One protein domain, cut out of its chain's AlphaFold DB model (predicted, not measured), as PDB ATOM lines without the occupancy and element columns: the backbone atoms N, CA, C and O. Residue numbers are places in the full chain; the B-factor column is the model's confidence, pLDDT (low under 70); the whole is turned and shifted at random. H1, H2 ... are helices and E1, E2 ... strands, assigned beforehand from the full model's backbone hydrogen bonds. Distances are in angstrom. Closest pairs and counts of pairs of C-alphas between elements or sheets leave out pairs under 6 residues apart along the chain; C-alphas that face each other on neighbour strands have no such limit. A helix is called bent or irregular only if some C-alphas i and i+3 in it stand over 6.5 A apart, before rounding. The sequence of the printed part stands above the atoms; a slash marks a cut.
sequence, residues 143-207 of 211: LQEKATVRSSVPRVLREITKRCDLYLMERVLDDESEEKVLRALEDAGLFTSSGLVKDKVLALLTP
ATOM      1  N   LEU A 143     356.673 159.787 321.834       86.25
ATOM      2  CA  LEU A 143     355.620 159.574 320.829       86.25
ATOM      3  C   LEU A 143     355.300 158.101 320.575       86.25
ATOM      4  O   LEU A 143     354.232 157.789 320.042       86.25
ATOM      5  N   GLN A 144     356.205 157.190 320.938       86.25
ATOM      6  CA  GLN A 144     355.955 155.757 320.812       86.25
ATOM      7  C   GLN A 144     354.895 155.285 321.815       86.25
ATOM      8  O   GLN A 144     354.097 154.401 321.497       86.25
ATOM      9  N   GLU A 145     354.835 155.895 323.001       87.81
ATOM     10  CA  GLU A 145     353.856 155.542 324.028       87.81
ATOM     11  C   GLU A 145     352.512 156.234 323.772       87.81
ATOM     12  O   GLU A 145     351.467 155.580 323.727       87.81
ATOM     13  N   LYS A 146     352.534 157.558 323.575       87.12
ATOM     14  CA  LYS A 146     351.328 158.371 323.375       87.12
ATOM     15  C   LYS A 146     351.641 159.693 322.678       87.12
ATOM     16  O   LYS A 146     352.760 160.187 322.721       87.12
ATOM     17  N   ALA A 147     350.616 160.294 322.083       89.25
ATOM     18  CA  ALA A 147     350.684 161.641 321.530       89.25
ATOM     19  C   ALA A 147     349.539 162.478 322.102       89.25
ATOM     20  O   ALA A 147     348.367 162.147 321.911       89.25
ATOM     21  N   THR A 148     349.870 163.573 322.787       91.00
ATOM     22  CA  THR A 148     348.883 164.394 323.492       91.00
ATOM     23  C   THR A 148     348.911 165.818 322.962       91.00
ATOM     24  O   THR A 148     349.882 166.553 323.142       91.00
ATOM     25  N   VAL A 149     347.826 166.256 322.316       90.19
ATOM     26  CA  VAL A 149     347.723 167.636 321.822       90.19
ATOM     27  C   VAL A 149     347.374 168.582 322.966       90.19
ATOM     28  O   VAL A 149     346.355 168.436 323.640       90.19
ATOM     29  N   ARG A 150     348.175 169.635 323.129       89.25
ATOM     30  CA  ARG A 150     347.952 170.671 324.143       89.25
ATOM     31  C   ARG A 150     346.638 171.401 323.894       89.25
ATOM     32  O   ARG A 150     346.452 172.016 322.847       89.25
ATOM     33  N   SER A 151     345.765 171.448 324.897       85.06
ATOM     34  CA  SER A 151     344.403 172.007 324.797       85.06
ATOM     35  C   SER A 151     344.314 173.450 324.266       85.06
ATOM     36  O   SER A 151     343.324 173.837 323.642       85.06
ATOM     37  N   SER A 152     345.350 174.266 324.473       81.81
ATOM     38  CA  SER A 152     345.389 175.663 324.027       81.81
ATOM     39  C   SER A 152     345.773 175.850 322.557       81.81
ATOM     40  O   SER A 152     345.499 176.905 321.976       81.81
ATOM     41  N   VAL A 153     346.389 174.844 321.937       85.62
ATOM     42  CA  VAL A 153     347.011 174.945 320.613       85.62
ATOM     43  C   VAL A 153     346.010 174.849 319.455       85.62
ATOM     44  O   VAL A 153     346.102 175.686 318.549       85.62
ATOM     45  N   PRO A 154     345.015 173.936 319.458       84.88
ATOM     46  CA  PRO A 154     344.102 173.761 318.328       84.88
ATOM     47  C   PRO A 154     343.384 175.042 317.913       84.88
ATOM     48  O   PRO A 154     343.240 175.343 316.728       84.88
ATOM     49  N   ARG A 155     342.997 175.860 318.897       83.62
ATOM     50  CA  ARG A 155     342.343 177.150 318.659       83.62
ATOM     51  C   ARG A 155     343.246 178.140 317.920       83.62
ATOM     52  O   ARG A 155     342.760 178.910 317.096       83.62
ATOM     53  N   VAL A 156     344.540 178.135 318.233       83.88
ATOM     54  CA  VAL A 156     345.538 179.033 317.640       83.88
ATOM     55  C   VAL A 156     345.894 178.584 316.233       83.88
ATOM     56  O   VAL A 156     345.852 179.398 315.312       83.88
ATOM     57  N   LEU A 157     346.176 177.292 316.051       84.19
ATOM     58  CA  LEU A 157     346.510 176.734 314.742       84.19
ATOM     59  C   LEU A 157     345.374 176.939 313.741       84.19
ATOM     60  O   LEU A 157     345.632 177.377 312.625       84.19
ATOM     61  N   ARG A 158     344.117 176.752 314.165       81.94
ATOM     62  CA  ARG A 158     342.937 177.018 313.325       81.94
ATOM     63  C   ARG A 158     342.837 178.475 312.869       81.94
ATOM     64  O   ARG A 158     342.296 178.763 311.809       81.94
ATOM     65  N   GLU A 159     343.310 179.422 313.671       82.62
ATOM     66  CA  GLU A 159     343.316 180.832 313.274       82.62
ATOM     67  C   GLU A 159     344.478 181.155 312.321       82.62
ATOM     68  O   GLU A 159     344.331 182.006 311.443       82.62
ATOM     69  N   ILE A 160     345.609 180.453 312.452       81.94
ATOM     70  CA  ILE A 160     346.754 180.551 311.535       81.94
ATOM     71  C   ILE A 160     346.381 179.991 310.156       81.94
ATOM     72  O   ILE A 160     346.593 180.667 309.150       81.94
ATOM     73  N   THR A 161     345.754 178.814 310.102       81.94
ATOM     74  CA  THR A 161     345.379 178.133 308.849       81.94
ATOM     75  C   THR A 161     344.349 178.893 308.014       81.94
ATOM     76  O   THR A 161     344.295 178.722 306.801       81.94
ATOM     77  N   LYS A 162     343.567 179.799 308.619       82.50
ATOM     78  CA  LYS A 162     342.674 180.712 307.876       82.50
ATOM     79  C   LYS A 162     343.417 181.704 306.983       82.50
ATOM     80  O   LYS A 162     342.807 182.287 306.092       82.50
ATOM     81  N   ARG A 163     344.685 181.992 307.280       73.12
ATOM     82  CA  ARG A 163     345.456 183.058 306.618       73.12
ATOM     83  C   ARG A 163     346.739 182.557 305.968       73.12
ATOM     84  O   ARG A 163     347.242 183.223 305.067       73.12
ATOM     85  N   CYS A 164     347.268 181.436 306.439       75.25
ATOM     86  CA  CYS A 164     348.576 180.920 306.067       75.25
ATOM     87  C   CYS A 164     348.511 179.409 305.867       75.25
ATOM     88  O   CYS A 164     347.811 178.711 306.596       75.25
ATOM     89  N   ASP A 165     349.312 178.895 304.939       77.56
ATOM     90  CA  ASP A 165     349.568 177.463 304.854       77.56
ATOM     91  C   ASP A 165     350.412 177.028 306.055       77.56
ATOM     92  O   ASP A 165     351.555 177.473 306.201       77.56
ATOM     93  N   LEU A 166     349.856 176.163 306.901       80.56
ATOM     94  CA  LEU A 166     350.584 175.551 308.003       80.56
ATOM     95  C   LEU A 166     351.256 174.259 307.532       80.56
ATOM     96  O   LEU A 166     350.593 173.386 306.975       80.56
ATOM     97  N   TYR A 167     352.552 174.147 307.800       79.25
ATOM     98  CA  TYR A 167     353.342 172.934 307.634       79.25
ATOM     99  C   TYR A 167     353.797 172.477 309.008       79.25
ATOM    100  O   TYR A 167     354.343 173.259 309.789       79.25
ATOM    101  N   LEU A 168     353.558 171.216 309.301       83.12
ATOM    102  CA  LEU A 168     353.951 170.606 310.553       83.12
ATOM    103  C   LEU A 168     355.205 169.781 310.307       83.12
ATOM    104  O   LEU A 168     355.244 169.055 309.321       83.12
ATOM    105  N   MET A 169     356.235 169.951 311.132       79.88
ATOM    106  CA  MET A 169     357.524 169.314 310.901       79.88
ATOM    107  C   MET A 169     358.074 168.701 312.177       79.88
ATOM    108  O   MET A 169     358.358 169.423 313.130       79.88
ATOM    109  N   GLU A 170     358.236 167.383 312.174       80.81
ATOM    110  CA  GLU A 170     358.726 166.628 313.326       80.81
ATOM    111  C   GLU A 170     359.473 165.374 312.893       80.81
ATOM    112  O   GLU A 170     359.190 164.841 311.821       80.81
ATOM    113  N   ARG A 171     360.426 164.922 313.714       80.62
ATOM    114  CA  ARG A 171     361.062 163.615 313.526       80.62
ATOM    115  C   ARG A 171     360.256 162.557 314.254       80.62
ATOM    116  O   ARG A 171     359.986 162.695 315.441       80.62
ATOM    117  N   VAL A 172     359.915 161.504 313.533       80.56
ATOM    118  CA  VAL A 172     359.164 160.370 314.056       80.56
ATOM    119  C   VAL A 172     360.020 159.126 313.859       80.56
ATOM    120  O   VAL A 172     360.649 158.986 312.811       80.56
ATOM    121  N   LEU A 173     360.116 158.285 314.888       82.81
ATOM    122  CA  LEU A 173     361.013 157.128 314.871       82.81
ATOM    123  C   LEU A 173     360.427 155.969 314.062       82.81
ATOM    124  O   LEU A 173     361.167 155.338 313.312       82.81
ATOM    125  N   ASP A 174     359.110 155.769 314.158       84.75
ATOM    126  CA  ASP A 174     358.398 154.626 313.583       84.75
ATOM    127  C   ASP A 174     357.054 155.048 312.965       84.75
ATOM    128  O   ASP A 174     356.385 155.950 313.483       84.75
ATOM    129  N   ASP A 175     356.597 154.335 311.934       85.75
ATOM    130  CA  ASP A 175     355.309 154.596 311.265       85.75
ATOM    131  C   ASP A 175     354.116 154.526 312.243       85.75
ATOM    132  O   ASP A 175     353.155 155.291 312.140       85.75
ATOM    133  N   GLU A 176     354.190 153.658 313.262       86.44
ATOM    134  CA  GLU A 176     353.154 153.546 314.299       86.44
ATOM    135  C   GLU A 176     353.036 154.836 315.129       86.44
ATOM    136  O   GLU A 176     351.935 155.301 315.440       86.44
ATOM    137  N   SER A 177     354.172 155.447 315.480       85.25
ATOM    138  CA  SER A 177     354.186 156.726 316.194       85.25
ATOM    139  C   SER A 177     353.705 157.885 315.314       85.25
ATOM    140  O   SER A 177     353.064 158.808 315.819       85.25
ATOM    141  N   GLU A 178     353.903 157.810 313.993       84.56
ATOM    142  CA  GLU A 178     353.337 158.782 313.049       84.56
ATOM    143  C   GLU A 178     351.809 158.700 313.047       84.56
ATOM    144  O   GLU A 178     351.124 159.718 313.179       84.56
ATOM    145  N   GLU A 179     351.260 157.486 312.980       85.12
ATOM    146  CA  GLU A 179     349.817 157.275 312.997       85.12
ATOM    147  C   GLU A 179     349.185 157.765 314.310       85.12
ATOM    148  O   GLU A 179     348.145 158.429 314.284       85.12
ATOM    149  N   LYS A 180     349.829 157.513 315.459       87.88
ATOM    150  CA  LYS A 180     349.390 158.029 316.772       87.88
ATOM    151  C   LYS A 180     349.323 159.554 316.783       87.88
ATOM    152  O   LYS A 180     348.334 160.125 317.245       87.88
ATOM    153  N   VAL A 181     350.339 160.217 316.236       87.19
ATOM    154  CA  VAL A 181     350.379 161.678 316.118       87.19
ATOM    155  C   VAL A 181     349.262 162.193 315.212       87.19
ATOM    156  O   VAL A 181     348.544 163.121 315.589       87.19
ATOM    157  N   LEU A 182     349.076 161.595 314.036       86.56
ATOM    158  CA  LEU A 182     348.012 161.989 313.114       86.56
ATOM    159  C   LEU A 182     346.628 161.799 313.749       86.56
ATOM    160  O   LEU A 182     345.802 162.706 313.669       86.56
ATOM    161  N   ARG A 183     346.393 160.684 314.447       87.44
ATOM    162  CA  ARG A 183     345.149 160.442 315.196       87.44
ATOM    163  C   ARG A 183     344.934 161.489 316.286       87.44
ATOM    164  O   ARG A 183     343.870 162.093 316.336       87.44
ATOM    165  N   ALA A 184     345.955 161.806 317.082       89.00
ATOM    166  CA  ALA A 184     345.849 162.824 318.129       89.00
ATOM    167  C   ALA A 184     345.522 164.223 317.566       89.00
ATOM    168  O   ALA A 184     344.715 164.964 318.132       89.00
ATOM    169  N   LEU A 185     346.112 164.594 316.424       86.56
ATOM    170  CA  LEU A 185     345.795 165.848 315.728       86.56
ATOM    171  C   LEU A 185     344.377 165.835 315.122       86.56
ATOM    172  O   LEU A 185     343.711 166.878 315.086       86.56
ATOM    173  N   GLU A 186     343.912 164.677 314.650       86.00
ATOM    174  CA  GLU A 186     342.554 164.461 314.140       86.00
ATOM    175  C   GLU A 186     341.508 164.601 315.245       86.00
ATOM    176  O   GLU A 186     340.574 165.392 315.092       86.00
ATOM    177  N   ASP A 187     341.729 163.942 316.382       87.56
ATOM    178  CA  ASP A 187     340.889 164.009 317.580       87.56
ATOM    179  C   ASP A 187     340.851 165.430 318.162       87.56
ATOM    180  O   ASP A 187     339.810 165.914 318.613       87.56
ATOM    181  N   ALA A 188     341.961 166.170 318.062       84.94
ATOM    182  CA  ALA A 188     342.020 167.591 318.402       84.94
ATOM    183  C   ALA A 188     341.300 168.507 317.382       84.94
ATOM    184  O   ALA A 188     341.219 169.728 317.570       84.94
ATOM    185  N   GLY A 189     340.775 167.947 316.289       81.50
ATOM    186  CA  GLY A 189     339.984 168.644 315.279       81.50
ATOM    187  C   GLY A 189     340.796 169.570 314.373       81.50
ATOM    188  O   GLY A 189     340.255 170.570 313.880       81.50
ATOM    189  N   LEU A 190     342.090 169.290 314.173       79.56
ATOM    190  CA  LEU A 190     342.964 170.094 313.309       79.56
ATOM    191  C   LEU A 190     342.736 169.816 311.819       79.56
ATOM    192  O   LEU A 190     342.765 170.763 311.031       79.56
ATOM    193  N   PHE A 191     342.436 168.566 311.452       75.19
ATOM    194  CA  PHE A 191     342.203 168.152 310.060       75.19
ATOM    195  C   PHE A 191     340.766 168.382 309.569       75.19
ATOM    196  O   PHE A 191     340.540 168.593 308.383       75.19
ATOM    197  N   THR A 192     339.776 168.390 310.465       66.75
ATOM    198  CA  THR A 192     338.351 168.466 310.087       66.75
ATOM    199  C   THR A 192     337.853 169.886 309.823       66.75
ATOM    200  O   THR A 192     336.881 170.087 309.102       66.75
ATOM    201  N   SER A 193     338.490 170.889 310.429       55.03
ATOM    202  CA  SER A 193     337.949 172.254 310.516       55.03
ATOM    203  C   SER A 193     338.782 173.312 309.795       55.03
ATOM    204  O   SER A 193     338.345 174.453 309.639       55.03
ATOM    205  N   SER A 194     339.990 172.961 309.366       56.19
ATOM    206  CA  SER A 194     340.870 173.856 308.630       56.19
ATOM    207  C   SER A 194     341.770 173.038 307.729       56.19
ATOM    208  O   SER A 194     342.244 172.003 308.172       56.19
ATOM    209  N   GLY A 195     341.988 173.487 306.492       56.34
ATOM    210  CA  GLY A 195     342.659 172.754 305.409       56.34
ATOM    211  C   GLY A 195     344.144 172.410 305.606       56.34
ATOM    212  O   GLY A 195     344.918 172.490 304.651       56.34
ATOM    213  N   LEU A 196     344.560 172.034 306.819       64.44
ATOM    214  CA  LEU A 196     345.669 171.114 307.025       64.44
ATOM    215  C   LEU A 196     345.297 169.810 306.325       64.44
ATOM    216  O   LEU A 196     344.447 169.054 306.778       64.44
ATOM    217  N   VAL A 197     345.905 169.593 305.168       61.91
ATOM    218  CA  VAL A 197     345.875 168.298 304.495       61.91
ATOM    219  C   VAL A 197     346.846 167.398 305.252       61.91
ATOM    220  O   VAL A 197     347.905 167.886 305.656       61.91
ATOM    221  N   LYS A 198     346.506 166.118 305.453       65.62
ATOM    222  CA  LYS A 198     347.407 165.145 306.101       65.62
ATOM    223  C   LYS A 198     348.800 165.170 305.429       65.62
ATOM    224  O   LYS A 198     349.804 165.244 306.120       65.62
ATOM    225  N   ASP A 199     348.837 165.379 304.112       56.78
ATOM    226  CA  ASP A 199     350.045 165.540 303.283       56.78
ATOM    227  C   ASP A 199     350.915 166.784 303.582       56.78
ATOM    228  O   ASP A 199     352.050 166.877 303.114       56.78
ATOM    229  N   LYS A 200     350.404 167.787 304.315       58.44
ATOM    230  CA  LYS A 200     351.181 168.973 304.744       58.44
ATOM    231  C   LYS A 200     351.856 168.779 306.106       58.44
ATOM    232  O   LYS A 200     352.585 169.669 306.559       58.44
ATOM    233  N   VAL A 201     351.621 167.641 306.755       63.31
ATOM    234  CA  VAL A 201     352.424 167.184 307.886       63.31
ATOM    235  C   VAL A 201     353.677 166.552 307.295       63.31
ATOM    236  O   VAL A 201     353.686 165.398 306.895       63.31
ATOM    237  N   LEU A 202     354.732 167.352 307.160       55.38
ATOM    238  CA  LEU A 202     356.050 166.858 306.787       55.38
ATOM    239  C   LEU A 202     356.645 166.158 308.011       55.38
ATOM    240  O   LEU A 202     357.421 166.751 308.760       55.38
ATOM    241  N   ALA A 203     356.277 164.895 308.220       52.72
ATOM    242  CA  ALA A 203     357.089 164.008 309.035       52.72
ATOM    243  C   ALA A 203     358.479 163.954 308.378       52.72
ATOM    244  O   ALA A 203     358.639 163.537 307.230       52.72
ATOM    245  N   LEU A 204     359.494 164.472 309.068       43.28
ATOM    246  CA  LEU A 204     360.880 164.210 308.714       43.28
ATOM    247  C   LEU A 204     361.130 162.753 309.083       43.28
ATOM    248  O   LEU A 204     361.577 162.458 310.193       43.28
ATOM    249  N   LEU A 205     360.793 161.873 308.142       39.78
ATOM    250  CA  LEU A 205     361.136 160.464 308.176       39.78
ATOM    251  C   LEU A 205     362.639 160.334 308.430       39.78
ATOM    252  O   LEU A 205     363.476 160.983 307.787       39.78
ATOM    253  N   THR A 206     362.954 159.515 309.424       38.31
ATOM    254  CA  THR A 206     364.274 158.964 309.704       38.31
ATOM    255  C   THR A 206     364.935 158.526 308.391       38.31
ATOM    256  O   THR A 206     364.265 157.928 307.546       38.31
ATOM    257  N   PRO A 207     366.228 158.822 308.159       35.00
ATOM    258  CA  PRO A 207     366.933 158.258 307.021       35.00
ATOM    259  C   PRO A 207     367.045 156.746 307.236       35.00
ATOM    260  O   PRO A 207     367.955 156.284 307.915       35.00
TER     261      PRO A 207
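AT A GLANCE: This is residues 143 to 207 of the 211 residues of an uncharacterized protein of Cuscuta campestris (UniProt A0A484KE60). A small wall of two parallel strands, E1 and E2, has one face bare, and over its other face lies the longest helix, H2, which packs on the sheet with residues 175 to 182 and runs back against the strands. The two other helices, H1 and H3, sit together near the end of the wall where E1 begins, and the opening stretch, residues 143 to 152, runs beside H2 before it reaches H1. The printed part has 65 residues with three named helices and two named strands, in the order H1, E1, H2, H3, E2, and the class is mixed, helices and strands. The whole is compact, with a radius of gyration of the C-alphas of 11.7 A, and spans 33 by 23 by 16 A.

HOW THE PARTS SIT: Start at the sheet, where E1, residues 165 to 172, and E2, residues 201 to 205, are parallel neighbours with 27 degrees between their directions. Look at C-alphas 168 and 201, which face each other at 4.6 A, then at N 202 and O 168, and at N 204 and O 170, each pair within hydrogen-bond range at 2.8 A. Between these strands along the chain come H2, residues 175 to 187, and H3, residues 190 to 193, in a strand-helix-strand unit, two parallel neighbour strands with helices between them, whose crossover is right-handed. The closest C-alphas of E1 and H2 are those of Val 172 and Glu 178, 6.1 A apart; those of H2 and E2 are Glu 178 and Ala 203, 7.6 A apart. H2 and H3 are close but not clearly touching, the closest C-alphas being those of Glu 186 and Thr 192 at 7.1 A. H3 touches H1, residues 153 to 161, where the closest C-alphas, of Pro 154 and Leu 190, are 6.3 A apart. H1 and H2 are only just apart, at 8.5 A. Every O i to N i+4 pair of H2 is within hydrogen-bond range, and 4 of 5 are in H1; H3 is too short for such a pair, and its 1 pair of O i and N i+3 is not within range.

IN THESE COORDINATES: Find C-alpha 165 at (349.568, 177.463, 304.854); from there E1 runs 21.7 A to C-alpha 172. H2 begins at C-alpha 175, at (355.309, 154.596, 311.265), and measures 18.3 A. H1, from Val 153 to Thr 161, measures 12.3 A. H3, from Leu 190 to Ser 193, is neither bent nor irregular, but only just: C-alphas 190 and 193 are 6.1 A apart. E2 measures 11.0 A and ends at C-alpha 205, at (361.136, 160.464, 308.176).

THE WHOLE: The two C-alphas farthest apart are those of Glu 145 and Arg 163, 33.6 A. The printed part has no cut, and no link is long: the one from H3 to E2 is short, with 7 residues, and the others are tight. Read the B-factor column for the model's confidence: the mean pLDDT of the printed part is 76.6, and residues 192 to 207 are under 70.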